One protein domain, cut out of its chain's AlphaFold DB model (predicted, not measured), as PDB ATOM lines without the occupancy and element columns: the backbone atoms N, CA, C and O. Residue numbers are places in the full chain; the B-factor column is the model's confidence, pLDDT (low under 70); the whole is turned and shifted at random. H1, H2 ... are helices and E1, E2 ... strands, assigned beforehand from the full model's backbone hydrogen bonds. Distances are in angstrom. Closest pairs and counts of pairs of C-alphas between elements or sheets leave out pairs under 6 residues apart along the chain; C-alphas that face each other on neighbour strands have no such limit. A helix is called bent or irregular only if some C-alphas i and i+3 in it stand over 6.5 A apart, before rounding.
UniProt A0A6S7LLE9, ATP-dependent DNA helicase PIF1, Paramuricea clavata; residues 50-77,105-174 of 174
ATOM      1  N   GLU A  50       4.973  36.983  21.524       69.69
ATOM      2  CA  GLU A  50       3.549  36.981  21.864       69.69
ATOM      3  C   GLU A  50       3.190  37.986  22.974       69.69
ATOM      4  O   GLU A  50       2.155  38.651  22.901       69.69
ATOM      5  N   ILE A  51       4.051  38.150  23.986       72.19
ATOM      6  CA  ILE A  51       3.861  39.170  25.026       72.19
ATOM      7  C   ILE A  51       4.159  40.560  24.452       72.19
ATOM      8  O   ILE A  51       3.391  41.492  24.682       72.19
ATOM      9  N   GLN A  52       5.228  40.702  23.662       78.06
ATOM     10  CA  GLN A  52       5.613  41.978  23.045       78.06
ATOM     11  C   GLN A  52       4.543  42.523  22.090       78.06
ATOM     12  O   GLN A  52       4.240  43.713  22.135       78.06
ATOM     13  N   ASP A  53       3.900  41.668  21.294       83.25
ATOM     14  CA  ASP A  53       2.840  42.057  20.349       83.25
ATOM     15  C   ASP A  53       1.580  42.602  21.055       83.25
ATOM     16  O   ASP A  53       0.779  43.366  20.486       83.25
ATOM     17  N   ASN A  54       1.420  42.226  22.323       89.06
ATOM     18  CA  ASN A  54       0.328  42.617  23.204       89.06
ATOM     19  C   ASN A  54       0.690  43.776  24.141       89.06
ATOM     20  O   ASN A  54      -0.186  44.303  24.828       89.06
ATOM     21  N   ILE A  55       1.944  44.227  24.140       92.12
ATOM     22  CA  ILE A  55       2.365  45.435  24.844       92.12
ATOM     23  C   ILE A  55       2.114  46.645  23.946       92.12
ATOM     24  O   ILE A  55       2.648  46.762  22.846       92.12
ATOM     25  N   ILE A  56       1.332  47.596  24.446       92.69
ATOM     26  CA  ILE A  56       1.046  48.851  23.748       92.69
ATOM     27  C   ILE A  56       1.323  50.048  24.650       92.69
ATOM     28  O   ILE A  56       1.346  49.937  25.874       92.69
ATOM     29  N   THR A  57       1.506  51.216  24.040       94.56
ATOM     30  CA  THR A  57       1.408  52.503  24.736       94.56
ATOM     31  C   THR A  57       0.197  53.239  24.202       94.56
ATOM     32  O   THR A  57       0.072  53.440  22.997       94.56
ATOM     33  N   ALA A  58      -0.717  53.602  25.094       94.50
ATOM     34  CA  ALA A  58      -1.992  54.180  24.711       94.50
ATOM     35  C   ALA A  58      -2.450  55.232  25.710       94.50
ATOM     36  O   ALA A  58      -2.139  55.162  26.901       94.50
ATOM     37  N   HIS A  59      -3.222  56.197  25.224       95.00
ATOM     38  CA  HIS A  59      -3.824  57.217  26.069       95.00
ATOM     39  C   HIS A  59      -5.308  56.920  26.299       95.00
ATOM     40  O   HIS A  59      -6.058  56.705  25.347       95.00
ATOM     41  N   CYS A  60      -5.736  56.922  27.561       96.00
ATOM     42  CA  CYS A  60      -7.147  56.823  27.919       96.00
ATOM     43  C   CYS A  60      -7.855  58.147  27.608       96.00
ATOM     44  O   CYS A  60      -7.580  59.162  28.241       96.00
ATOM     45  N   ILE A  61      -8.778  58.122  26.644       96.12
ATOM     46  CA  ILE A  61      -9.538  59.303  26.199       96.12
ATOM     47  C   ILE A  61     -11.022  59.237  26.574       96.12
ATOM     48  O   ILE A  61     -11.741  60.227  26.461       96.12
ATOM     49  N   GLY A  62     -11.498  58.079  27.030       96.31
ATOM     50  CA  GLY A  62     -12.871  57.886  27.476       96.31
ATOM     51  C   GLY A  62     -12.959  56.725  28.452       96.31
ATOM     52  O   GLY A  62     -12.246  55.736  28.312       96.31
ATOM     53  N   VAL A  63     -13.829  56.840  29.453       97.12
ATOM     54  CA  VAL A  63     -13.999  55.783  30.450       97.12
ATOM     55  C   VAL A  63     -15.423  55.730  30.995       97.12
ATOM     56  O   VAL A  63     -15.993  56.730  31.441       97.12
ATOM     57  N   ASN A  64     -15.979  54.524  31.016       97.00
ATOM     58  CA  ASN A  64     -17.178  54.181  31.760       97.00
ATOM     59  C   ASN A  64     -16.814  53.189  32.869       97.00
ATOM     60  O   ASN A  64     -16.057  52.256  32.632       97.00
ATOM     61  N   ILE A  65     -17.341  53.387  34.078       96.25
ATOM     62  CA  ILE A  65     -17.021  52.560  35.248       96.25
ATOM     63  C   ILE A  65     -18.327  52.162  35.916       96.25
ATOM     64  O   ILE A  65     -19.084  53.033  36.348       96.25
ATOM     65  N   LYS A  66     -18.553  50.854  36.045       94.50
ATOM     66  CA  LYS A  66     -19.603  50.283  36.888       94.50
ATOM     67  C   LYS A  66     -18.954  49.720  38.150       94.50
ATOM     68  O   LYS A  66     -18.184  48.765  38.074       94.50
ATOM     69  N   LYS A  67     -19.270  50.323  39.298       92.88
ATOM     70  CA  LYS A  67     -18.867  49.862  40.634       92.88
ATOM     71  C   LYS A  67     -20.084  49.241  41.311       92.88
ATOM     72  O   LYS A  67     -21.132  49.874  41.373       92.88
ATOM     73  N   SER A  68     -19.957  48.003  41.768       91.88
ATOM     74  CA  SER A  68     -21.032  47.258  42.432       91.88
ATOM     75  C   SER A  68     -20.465  46.390  43.543       91.88
ATOM     76  O   SER A  68     -19.316  45.966  43.459       91.88
ATOM     77  N   THR A  69     -21.275  46.058  44.535       92.06
ATOM     78  CA  THR A  69     -20.930  45.018  45.504       92.06
ATOM     79  C   THR A  69     -21.132  43.635  44.880       92.06
ATOM     80  O   THR A  69     -21.977  43.452  44.002       92.06
ATOM     81  N   SER A  70     -20.329  42.654  45.284       93.25
ATOM     82  CA  SER A  70     -20.331  41.308  44.712       93.25
ATOM     83  C   SER A  70     -20.125  40.223  45.762       93.25
ATOM     84  O   SER A  70     -19.503  40.438  46.805       93.25
ATOM     85  N   CYS A  71     -20.647  39.037  45.455       91.88
ATOM     86  CA  CYS A  71     -20.507  37.856  46.290       91.88
ATOM     87  C   CYS A  71     -19.037  37.441  46.388       91.88
ATOM     88  O   CYS A  71     -18.375  37.240  45.368       91.88
ATOM     89  N   ILE A  72     -18.559  37.229  47.616       91.81
ATOM     90  CA  ILE A  72     -17.182  36.804  47.888       91.81
ATOM     91  C   ILE A  72     -16.811  35.468  47.222       91.81
ATOM     92  O   ILE A  72     -15.654  35.296  46.840       91.81
ATOM     93  N   ALA A  73     -17.785  34.565  47.056       91.50
ATOM     94  CA  ALA A  73     -17.574  33.212  46.542       91.50
ATOM     95  C   ALA A  73     -17.630  33.124  45.009       91.50
ATOM     96  O   ALA A  73     -16.750  32.529  44.399       91.50
ATOM     97  N   CYS A  74     -18.653  33.706  44.370       91.50
ATOM     98  CA  CYS A  74     -18.876  33.538  42.923       91.50
ATOM     99  C   CYS A  74     -18.720  34.822  42.097       91.50
ATOM    100  O   CYS A  74     -18.978  34.806  40.896       91.50
ATOM    101  N   ASN A  75     -18.350  35.946  42.722       90.44
ATOM    102  CA  ASN A  75     -18.170  37.251  42.073       90.44
ATOM    103  C   ASN A  75     -19.415  37.773  41.313       90.44
ATOM    104  O   ASN A  75     -19.334  38.703  40.497       90.44
ATOM    105  N   ASN A  76     -20.590  37.186  41.567       91.19
ATOM    106  CA  ASN A  76     -21.850  37.689  41.040       91.19
ATOM    107  C   ASN A  76     -22.177  39.031  41.695       91.19
ATOM    108  O   ASN A  76     -21.971  39.195  42.901       91.19
ATOM    109  N   SER A  77     -22.696  39.975  40.913       91.31
ATOM    110  CA  SER A  77     -23.135  41.261  41.454       91.31
ATOM    111  C   SER A  77     -24.292  41.047  42.429       91.31
ATOM    112  O   SER A  77     -25.184  40.230  42.193       91.31
ATOM    113  N   LYS A 105     -16.728  45.043  43.198       92.19
ATOM    114  CA  LYS A 105     -16.502  44.656  41.807       92.19
ATOM    115  C   LYS A 105     -16.540  45.883  40.910       92.19
ATOM    116  O   LYS A 105     -17.490  46.670  40.959       92.19
ATOM    117  N   LEU A 106     -15.522  46.011  40.073       93.25
ATOM    118  CA  LEU A 106     -15.375  47.049  39.070       93.25
ATOM    119  C   LEU A 106     -15.351  46.423  37.689       93.25
ATOM    120  O   LEU A 106     -14.613  45.479  37.425       93.25
ATOM    121  N   VAL A 107     -16.157  46.989  36.801       94.31
ATOM    122  CA  VAL A 107     -16.098  46.713  35.370       94.31
ATOM    123  C   VAL A 107     -15.956  48.054  34.676       94.31
ATOM    124  O   VAL A 107     -16.868  48.886  34.726       94.31
ATOM    125  N   CYS A 108     -14.796  48.281  34.072       95.88
ATOM    126  CA  CYS A 108     -14.490  49.525  33.389       95.88
ATOM    127  C   CYS A 108     -14.386  49.276  31.887       95.88
ATOM    128  O   CYS A 108     -13.676  48.375  31.455       95.88
ATOM    129  N   GLN A 109     -15.063  50.102  31.098       97.38
ATOM    130  CA  GLN A 109     -14.863  50.186  29.656       97.38
ATOM    131  C   GLN A 109     -14.009  51.415  29.378       97.38
ATOM    132  O   GLN A 109     -14.403  52.533  29.712       97.38
ATOM    133  N   ILE A 110     -12.836  51.202  28.797       96.56
ATOM    134  CA  ILE A 110     -11.841  52.232  28.526       96.56
ATOM    135  C   ILE A 110     -11.689  52.387  27.019       96.56
ATOM    136  O   ILE A 110     -11.403  51.425  26.310       96.56
ATOM    137  N   LEU A 111     -11.845  53.614  26.537       97.12
ATOM    138  CA  LEU A 111     -11.533  53.997  25.172       97.12
ATOM    139  C   LEU A 111     -10.081  54.475  25.116       97.12
ATOM    140  O   LEU A 111      -9.731  55.519  25.674       97.12
ATOM    141  N   LEU A 112      -9.248  53.698  24.435       96.25
ATOM    142  CA  LEU A 112      -7.836  53.984  24.239       96.25
ATOM    143  C   LEU A 112      -7.611  54.616  22.868       96.25
ATOM    144  O   LEU A 112      -8.129  54.124  21.864       96.25
ATOM    145  N   LYS A 113      -6.805  55.678  22.826       95.00
ATOM    146  CA  LYS A 113      -6.188  56.191  21.603       95.00
ATOM    147  C   LYS A 113      -4.819  55.525  21.441       95.00
ATOM    148  O   LYS A 113      -3.935  55.732  22.274       95.00
ATOM    149  N   ILE A 114      -4.686  54.720  20.391       90.06
ATOM    150  CA  ILE A 114      -3.453  54.045  19.970       90.06
ATOM    151  C   ILE A 114      -3.129  54.603  18.590       90.06
ATOM    152  O   ILE A 114      -3.911  54.415  17.655       90.06
ATOM    153  N   ASP A 115      -2.029  55.343  18.482       86.25
ATOM    154  CA  ASP A 115      -1.739  56.186  17.319       86.25
ATOM    155  C   ASP A 115      -2.950  57.088  17.011       86.25
ATOM    156  O   ASP A 115      -3.358  57.858  17.878       86.25
ATOM    157  N   ASP A 116      -3.593  56.953  15.847       86.06
ATOM    158  CA  ASP A 116      -4.826  57.679  15.493       86.06
ATOM    159  C   ASP A 116      -6.093  56.814  15.490       86.06
ATOM    160  O   ASP A 116      -7.164  57.254  15.065       86.06
ATOM    161  N   LYS A 117      -6.011  55.588  16.012       91.56
ATOM    162  CA  LYS A 117      -7.164  54.696  16.153       91.56
ATOM    163  C   LYS A 117      -7.691  54.719  17.580       91.56
ATOM    164  O   LYS A 117      -6.941  54.678  18.551       91.56
ATOM    165  N   MET A 118      -9.015  54.747  17.697       94.50
ATOM    166  CA  MET A 118      -9.713  54.632  18.974       94.50
ATOM    167  C   MET A 118     -10.251  53.214  19.111       94.50
ATOM    168  O   MET A 118     -10.907  52.703  18.206       94.50
ATOM    169  N   THR A 119      -9.950  52.539  20.215       94.44
ATOM    170  CA  THR A 119     -10.421  51.169  20.453       94.44
ATOM    171  C   THR A 119     -10.831  51.002  21.907       94.44
ATOM    172  O   THR A 119     -10.150  51.473  22.814       94.44
ATOM    173  N   SER A 120     -11.974  50.351  22.121       96.00
ATOM    174  CA  SER A 120     -12.500  50.073  23.454       96.00
ATOM    175  C   SER A 120     -11.919  48.777  24.006       96.00
ATOM    176  O   SER A 120     -11.861  47.773  23.296       96.00
ATOM    177  N   TYR A 121     -11.569  48.802  25.287       96.62
ATOM    178  CA  TYR A 121     -11.115  47.662  26.072       96.62
ATOM    179  C   TYR A 121     -11.870  47.594  27.399       96.62
ATOM    180  O   TYR A 121     -12.381  48.602  27.887       96.62
ATOM    181  N   THR A 122     -11.940  46.404  27.984       96.38
ATOM    182  CA  THR A 122     -12.500  46.174  29.316       96.38
ATOM    183  C   THR A 122     -11.378  45.912  30.310       96.38
ATOM    184  O   THR A 122     -10.376  45.282  29.980       96.38
ATOM    185  N   THR A 123     -11.536  46.415  31.527       94.75
ATOM    186  CA  THR A 123     -10.578  46.228  32.616       94.75
ATOM    187  C   THR A 123     -11.311  46.113  33.952       94.75
ATOM    188  O   THR A 123     -12.405  46.673  34.115       94.75
ATOM    189  N   PHE A 124     -10.737  45.368  34.893       94.44
ATOM    190  CA  PHE A 124     -11.349  45.012  36.166       94.44
ATOM    191  C   PHE A 124     -10.517  45.549  37.340       94.44
ATOM    192  O   PHE A 124      -9.690  46.452  37.197       94.44
ATOM    193  N   ASN A 125     -10.809  45.067  38.547       92.88
ATOM    194  CA  ASN A 125     -10.209  45.555  39.785       92.88
ATOM    195  C   ASN A 125      -8.676  45.517  39.780       92.88
ATOM    196  O   ASN A 125      -8.044  46.495  40.185       92.88
ATOM    197  N   ASP A 126      -8.095  44.400  39.355       91.69
ATOM    198  CA  ASP A 126      -6.665  44.137  39.517       91.69
ATOM    199  C   ASP A 126      -5.847  45.034  38.592       91.69
ATOM    200  O   ASP A 126      -4.844  45.627  38.994       91.69
ATOM    201  N   GLU A 127      -6.335  45.253  37.378       94.06
ATOM    202  CA  GLU A 127      -5.656  46.109  36.419       94.06
ATOM    203  C   GLU A 127      -5.789  47.584  36.777       94.06
ATOM    204  O   GLU A 127      -4.811  48.325  36.677       94.06
ATOM    205  N   ILE A 128      -6.948  48.020  37.273       94.50
ATOM    206  CA  ILE A 128      -7.075  49.371  37.826       94.50
ATOM    207  C   ILE A 128      -6.150  49.548  39.035       94.50
ATOM    208  O   ILE A 128      -5.512  50.592  39.162       94.50
ATOM    209  N   SER A 129      -6.006  48.531  39.886       92.69
ATOM    210  CA  SER A 129      -5.040  48.561  40.990       92.69
ATOM    211  C   SER A 129      -3.606  48.699  40.465       92.69
ATOM    212  O   SER A 129      -2.838  49.508  40.984       92.69
ATOM    213  N   SER A 130      -3.247  47.979  39.394       92.94
ATOM    214  CA  SER A 130      -1.933  48.113  38.745       92.94
ATOM    215  C   SER A 130      -1.698  49.530  38.204       92.94
ATOM    216  O   SER A 130      -0.631  50.105  38.413       92.94
ATOM    217  N   PHE A 131      -2.725  50.143  37.609       94.88
ATOM    218  CA  PHE A 131      -2.682  51.524  37.140       94.88
ATOM    219  C   PHE A 131      -2.459  52.520  38.284       94.88
ATOM    220  O   PHE A 131      -1.620  53.414  38.161       94.88
ATOM    221  N   LEU A 132      -3.181  52.366  39.400       93.88
ATOM    222  CA  LEU A 132      -3.041  53.243  40.564       93.88
ATOM    223  C   LEU A 132      -1.619  53.197  41.127       93.88
ATOM    224  O   LEU A 132      -1.026  54.249  41.366       93.88
ATOM    225  N   ARG A 133      -1.027  52.000  41.223       92.06
ATOM    226  CA  ARG A 133       0.369  51.831  41.653       92.06
ATOM    227  C   ARG A 133       1.346  52.588  40.752       92.06
ATOM    228  O   ARG A 133       2.255  53.236  41.259       92.06
ATOM    229  N   ILE A 134       1.134  52.578  39.435       91.50
ATOM    230  CA  ILE A 134       1.991  53.288  38.467       91.50
ATOM    231  C   ILE A 134       1.917  54.806  38.608       91.50
ATOM    232  O   ILE A 134       2.890  55.503  38.321       91.50
ATOM    233  N   ILE A 135       0.774  55.343  39.029       92.38
ATOM    234  CA  ILE A 135       0.629  56.780  39.291       92.38
ATOM    235  C   ILE A 135       0.945  57.154  40.749       92.38
ATOM    236  O   ILE A 135       0.734  58.303  41.126       92.38
ATOM    237  N   GLY A 136       1.447  56.210  41.555       89.69
ATOM    238  CA  GLY A 136       1.812  56.432  42.958       89.69
ATOM    239  C   GLY A 136       0.621  56.579  43.907       89.69
ATOM    240  O   GLY A 136       0.753  57.200  44.956       89.69
ATOM    241  N   ASN A 137      -0.552  56.053  43.538       90.44
ATOM    242  CA  ASN A 137      -1.737  56.045  44.388       90.44
ATOM    243  C   ASN A 137      -1.872  54.679  45.086       90.44
ATOM    244  O   ASN A 137      -2.089  53.660  44.431       90.44
ATOM    245  N   GLU A 138      -1.737  54.672  46.411       89.81
ATOM    246  CA  GLU A 138      -1.825  53.466  47.250       89.81
ATOM    247  C   GLU A 138      -3.239  53.205  47.796       89.81
ATOM    248  O   GLU A 138      -3.475  52.188  48.446       89.81
ATOM    249  N   THR A 139      -4.199  54.097  47.535       91.62
ATOM    250  CA  THR A 139      -5.573  53.944  48.015       91.62
ATOM    251  C   THR A 139      -6.244  52.733  47.353       91.62
ATOM    252  O   THR A 139      -6.246  52.625  46.121       91.62
ATOM    253  N   PRO A 140      -6.877  51.830  48.130       90.31
ATOM    254  CA  PRO A 140      -7.620  50.705  47.577       90.31
ATOM    255  C   PRO A 140      -8.722  51.160  46.612       90.31
ATOM    256  O   PRO A 140      -9.487  52.081  46.901       90.31
ATOM    257  N   VAL A 141      -8.893  50.468  45.480       90.25
ATOM    258  CA  VAL A 141      -9.902  50.853  44.466       90.25
ATOM    259  C   VAL A 141     -11.342  50.825  45.013       90.25
ATOM    260  O   VAL A 141     -12.240  51.525  44.528       90.25
ATOM    261  N   SER A 142     -11.585  50.020  46.051       88.62
ATOM    262  CA  SER A 142     -12.851  49.980  46.790       88.62
ATOM    263  C   SER A 142     -13.179  51.294  47.493       88.62
ATOM    264  O   SER A 142     -14.355  51.634  47.598       88.62
ATOM    265  N   GLU A 143     -12.177  52.073  47.878       91.44
ATOM    266  CA  GLU A 143     -12.340  53.318  48.631       91.44
ATOM    267  C   GLU A 143     -12.407  54.547  47.718       91.44
ATOM    268  O   GLU A 143     -13.036  55.542  48.065       91.44
ATOM    269  N   ILE A 144     -11.866  54.461  46.498       93.19
ATOM    270  CA  ILE A 144     -11.875  55.586  45.554       93.19
ATOM    271  C   ILE A 144     -13.290  55.803  44.971       93.19
ATOM    272  O   ILE A 144     -13.896  54.868  44.413       93.19
ATOM    273  N   PRO A 145     -13.842  57.029  45.034       94.50
ATOM    274  CA  PRO A 145     -15.085  57.382  44.360       94.50
ATOM    275  C   PRO A 145     -14.983  57.227  42.838       94.50
ATOM    276  O   PRO A 145     -13.995  57.611  42.214       94.50
ATOM    277  N   VAL A 146     -16.055  56.749  42.195       94.81
ATOM    278  CA  VAL A 146     -16.070  56.498  40.739       94.81
ATOM    279  C   VAL A 146     -15.683  57.738  39.926       94.81
ATOM    280  O   VAL A 146     -14.941  57.636  38.952       94.81
ATOM    281  N   MET A 147     -16.159  58.921  40.321       94.69
ATOM    282  CA  MET A 147     -15.850  60.171  39.617       94.69
ATOM    283  C   MET A 147     -14.377  60.565  39.708       94.69
ATOM    284  O   MET A 147     -13.835  61.130  38.759       94.69
ATOM    285  N   GLU A 148     -13.729  60.273  40.831       95.38
ATOM    286  CA  GLU A 148     -12.301  60.509  41.001       95.38
ATOM    287  C   GLU A 148     -11.492  59.524  40.159       95.38
ATOM    288  O   GLU A 148     -10.634  59.942  39.385       95.38
ATOM    289  N   LEU A 149     -11.860  58.241  40.194       95.25
ATOM    290  CA  LEU A 149     -11.208  57.204  39.401       95.25
ATOM    291  C   LEU A 149     -11.261  57.505  37.892       95.25
ATOM    292  O   LEU A 149     -10.255  57.373  37.194       95.25
ATOM    293  N   LYS A 150     -12.402  58.004  37.392       96.31
ATOM    294  CA  LYS A 150     -12.529  58.478  36.003       96.31
ATOM    295  C   LYS A 150     -11.542  59.605  35.688       96.31
ATOM    296  O   LYS A 150     -10.902  59.582  34.640       96.31
ATOM    297  N   LYS A 151     -11.406  60.589  36.585       95.69
ATOM    298  CA  LYS A 151     -10.470  61.711  36.405       95.69
ATOM    299  C   LYS A 151      -9.019  61.237  36.396       95.69
ATOM    300  O   LYS A 151      -8.255  61.728  35.572       95.69
ATOM    301  N   LEU A 152      -8.650  60.308  37.281       95.94
ATOM    302  CA  LEU A 152      -7.298  59.748  37.341       95.94
ATOM    303  C   LEU A 152      -6.928  59.070  36.017       95.94
ATOM    304  O   LEU A 152      -5.897  59.401  35.437       95.94
ATOM    305  N   LEU A 153      -7.804  58.206  35.496       95.19
ATOM    306  CA  LEU A 153      -7.583  57.505  34.226       95.19
ATOM    307  C   LEU A 153      -7.429  58.469  33.041       95.19
ATOM    308  O   LEU A 153      -6.500  58.321  32.253       95.19
ATOM    309  N   LEU A 154      -8.295  59.482  32.936       96.00
ATOM    310  CA  LEU A 154      -8.263  60.446  31.827       96.00
ATOM    311  C   LEU A 154      -7.059  61.401  31.886       96.00
ATOM    312  O   LEU A 154      -6.584  61.864  30.854       96.00
ATOM    313  N   LYS A 155      -6.551  61.720  33.084       94.62
ATOM    314  CA  LYS A 155      -5.431  62.665  33.263       94.62
ATOM    315  C   LYS A 155      -4.049  62.020  33.206       94.62
ATOM    316  O   LYS A 155      -3.063  62.742  33.103       94.62
ATOM    317  N   ALA A 156      -3.955  60.695  33.271       91.38
ATOM    318  CA  ALA A 156      -2.681  59.994  33.423       91.38
ATOM    319  C   ALA A 156      -1.753  60.038  32.194       91.38
ATOM    320  O   ALA A 156      -0.624  59.551  32.276       91.38
ATOM    321  N   GLY A 157      -2.197  60.618  31.075       92.62
ATOM    322  CA  GLY A 157      -1.425  60.654  29.835       92.62
ATOM    323  C   GLY A 157      -1.301  59.270  29.183       92.62
ATOM    324  O   GLY A 157      -2.101  58.374  29.479       92.62
ATOM    325  N   PRO A 158      -0.371  59.094  28.233       94.31
ATOM    326  CA  PRO A 158      -0.078  57.791  27.648       94.31
ATOM    327  C   PRO A 158       0.517  56.840  28.692       94.31
ATOM    328  O   PRO A 158       1.445  57.205  29.415       94.31
ATOM    329  N   LYS A 159      -0.003  55.614  28.760       94.50
ATOM    330  CA  LYS A 159       0.495  54.552  29.638       94.50
ATOM    331  C   LYS A 159       0.841  53.311  28.838       94.50
ATOM    332  O   LYS A 159       0.178  53.002  27.846       94.50
ATOM    333  N   LYS A 160       1.884  52.615  29.281       94.19
ATOM    334  CA  LYS A 160       2.260  51.315  28.742       94.19
ATOM    335  C   LYS A 160       1.404  50.248  29.425       94.19
ATOM    336  O   LYS A 160       1.115  50.354  30.613       94.19
ATOM    337  N   MET A 161       0.930  49.269  28.670       93.88
ATOM    338  CA  MET A 161       0.025  48.238  29.181       93.88
ATOM    339  C   MET A 161       0.081  46.976  28.326       93.88
ATOM    340  O   MET A 161       0.429  47.036  27.147       93.88
ATOM    341  N   ILE A 162      -0.288  45.851  28.931       92.25
ATOM    342  CA  ILE A 162      -0.473  44.558  28.277       92.25
ATOM    343  C   ILE A 162      -1.965  44.386  27.989       92.25
ATOM    344  O   ILE A 162      -2.794  44.541  28.891       92.25
ATOM    345  N   ILE A 163      -2.307  44.065  26.743       92.12
ATOM    346  CA  ILE A 163      -3.690  43.897  26.292       92.12
ATOM    347  C   ILE A 163      -3.935  42.542  25.633       92.12
ATOM    348  O   ILE A 163      -3.066  41.993  24.972       92.12
ATOM    349  N   ASP A 164      -5.167  42.056  25.715       89.88
ATOM    350  CA  ASP A 164      -5.688  41.028  24.821       89.88
ATOM    351  C   ASP A 164      -6.440  41.702  23.671       89.88
ATOM    352  O   ASP A 164      -7.518  42.281  23.849       89.88
ATOM    353  N   ARG A 165      -5.889  41.631  22.458       88.06
ATOM    354  CA  ARG A 165      -6.542  42.203  21.269       88.06
ATOM    355  C   ARG A 165      -7.807  41.452  20.857       88.06
ATOM    356  O   ARG A 165      -8.679  42.088  20.253       88.06
ATOM    357  N   SER A 166      -7.882  40.152  21.147       87.38
ATOM    358  CA  SER A 166      -8.977  39.256  20.770       87.38
ATOM    359  C   SER A 166     -10.172  39.417  21.708       87.38
ATOM    360  O   SER A 166     -11.285  39.656  21.247       87.38
ATOM    361  N   GLN A 167      -9.922  39.411  23.018       89.12
ATOM    362  CA  GLN A 167     -10.949  39.569  24.050       89.12
ATOM    363  C   GLN A 167     -11.234  41.036  24.388       89.12
ATOM    364  O   GLN A 167     -12.175  41.329  25.124       89.12
ATOM    365  N   LYS A 168     -10.437  41.970  23.848       93.12
ATOM    366  CA  LYS A 168     -10.490  43.402  24.178       93.12
ATOM    367  C   LYS A 168     -10.352  43.634  25.681       93.12
ATOM    368  O   LYS A 168     -11.113  44.405  26.261       93.12
ATOM    369  N   LEU A 169      -9.366  42.988  26.302       94.06
ATOM    370  CA  LEU A 169      -9.052  43.146  27.724       94.06
ATOM    371  C   LEU A 169      -7.740  43.895  27.926       94.06
ATOM    372  O   LEU A 169      -6.833  43.804  27.105       94.06
ATOM    373  N   ILE A 170      -7.643  44.637  29.021       93.06
ATOM    374  CA  ILE A 170      -6.361  45.077  29.578       93.06
ATOM    375  C   ILE A 170      -6.026  44.081  30.679       93.06
ATOM    376  O   ILE A 170      -6.892  43.833  31.512       93.06
ATOM    377  N   PHE A 171      -4.812  43.532  30.676       88.69
ATOM    378  CA  PHE A 171      -4.337  42.599  31.703       88.69
ATOM    379  C   PHE A 171      -3.495  43.272  32.776       88.69
ATOM    380  O   PHE A 171      -3.489  42.835  33.920       88.69
ATOM    381  N   GLN A 172      -2.735  44.303  32.408       89.75
ATOM    382  CA  GLN A 172      -1.844  44.974  33.343       89.75
ATOM    383  C   GLN A 172      -1.362  46.304  32.772       89.75
ATOM    384  O   GLN A 172      -1.046  46.400  31.586       89.75
ATOM    385  N   TYR A 173      -1.254  47.316  33.625       91.12
ATOM    386  CA  TYR A 173      -0.493  48.524  33.320       91.12
ATOM    387  C   TYR A 173       0.971  48.325  33.734       91.12
ATOM    388  O   TYR A 173       1.240  47.667  34.744       91.12
ATOM    389  N   LEU A 174       1.897  48.885  32.948       88.12
ATOM    390  CA  LEU A 174       3.352  48.780  33.116       88.12
ATOM    391  C   LEU A 174       3.988  50.117  33.514       88.12
ATOM    392  O   LEU A 174       3.576  51.162  32.953       88.12
TER     393      LEU A 174
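AT A GLANCE: This is residues 50 to 77 and 105 to 174 of the 174 residues of the protein "ATP-dependent DNA helicase PIF1" of Paramuricea clavata (UniProt A0A6S7LLE9). A single antiparallel sheet of five strands is folded back on itself, leaf E3 E2 facing leaf E4 E5, with the long bent strand E1 as the hinge. The sheet curls round helix H2, while H3 runs along E1 over E1 and E2, and short H1 is beside E4 at the start of the printed part. The printed part has 98 residues with three named helices and five named strands, in the order H1 E1 E2 E3 H2 H3 E4 E5; the class is mixed, helices and strands, and the sheet's order is E3 - E2 - E1 - E4 - E5. The whole is compact and rounded, with a radius of gyration of the C-alphas of 13.2 A and spans of 37 by 27 by 20 A.

HOW THE PARTS SIT: The strongly twisted sheet has E1, residues 55 to 70, as an inner strand that bends by 101 degrees at residue 58. Its pairing is staggered: residues 59 to 68 pair with E2, residues 105 to 114, and residues 55 to 59 with E4, residues 158 to 164. N 64 and O 109 are 2.9 A apart across E1 and E2, and N 56 and O 161 are 2.9 A apart across E1 and E4, both within hydrogen-bond range. E2 forms a hairpin with edge strand E3, residues 117 to 123, where N 110 and O 121 are 2.8 A apart. E4 forms a hairpin with edge strand E5, residues 169 to 173, where N 162 and O 172 are 2.8 A apart. The two leaves have 28 pairs of C-alphas within 11 A, and E3 and E5 touch, the closest C-alphas being those of Thr 122 and Leu 169, 4.9 A apart. H2, residues 125 to 134, touches E5, with the C-alphas of Glu 127 and Gln 172 closest at 5.0 A. H3, residues 146 to 155, is on the sheet at a height of 8.4 A and runs along the strands, at 2 degrees to E1 on the local plane; its closest C-alphas to E1 are those of Leu 154 and Cys 60, 5.4 A apart. H2 and H3 are near each other. H1, residues 50 to 54, touches E4, with the C-alphas of Asn 54 and Ile 163 closest at 5.2 A. In H2 and H3 every O i to N i+4 pair is within hydrogen-bond range; in H1 0 of 1 is, beside 1 of 2 O i to N i+3 pairs.

IN THESE COORDINATES: H1 begins at C-alpha 50 (3.549, 36.981, 21.864). E1 measures 30.4 A from first to last C-alpha, E2 27.1 A, E3 18.8 A and E4 17.9 A. H2 measures 14.5 A, H3 14.4 A, E5 11.6 A and H1 6.6 A. E5 ends at C-alpha 173 (-0.493, 48.524, 33.320).

THE WHOLE: The two C-alphas farthest apart, those of Ala 73 and Asp 116, are 41.5 A apart. Residues 78 to 104 are not printed, and C-alphas 77 and 105 are 7.5 A apart across this cut. The link from H2 to H3, 11 residues, is long. The mean pLDDT of the printed part is 92.3, and residue 50 is the one printed residue under 70.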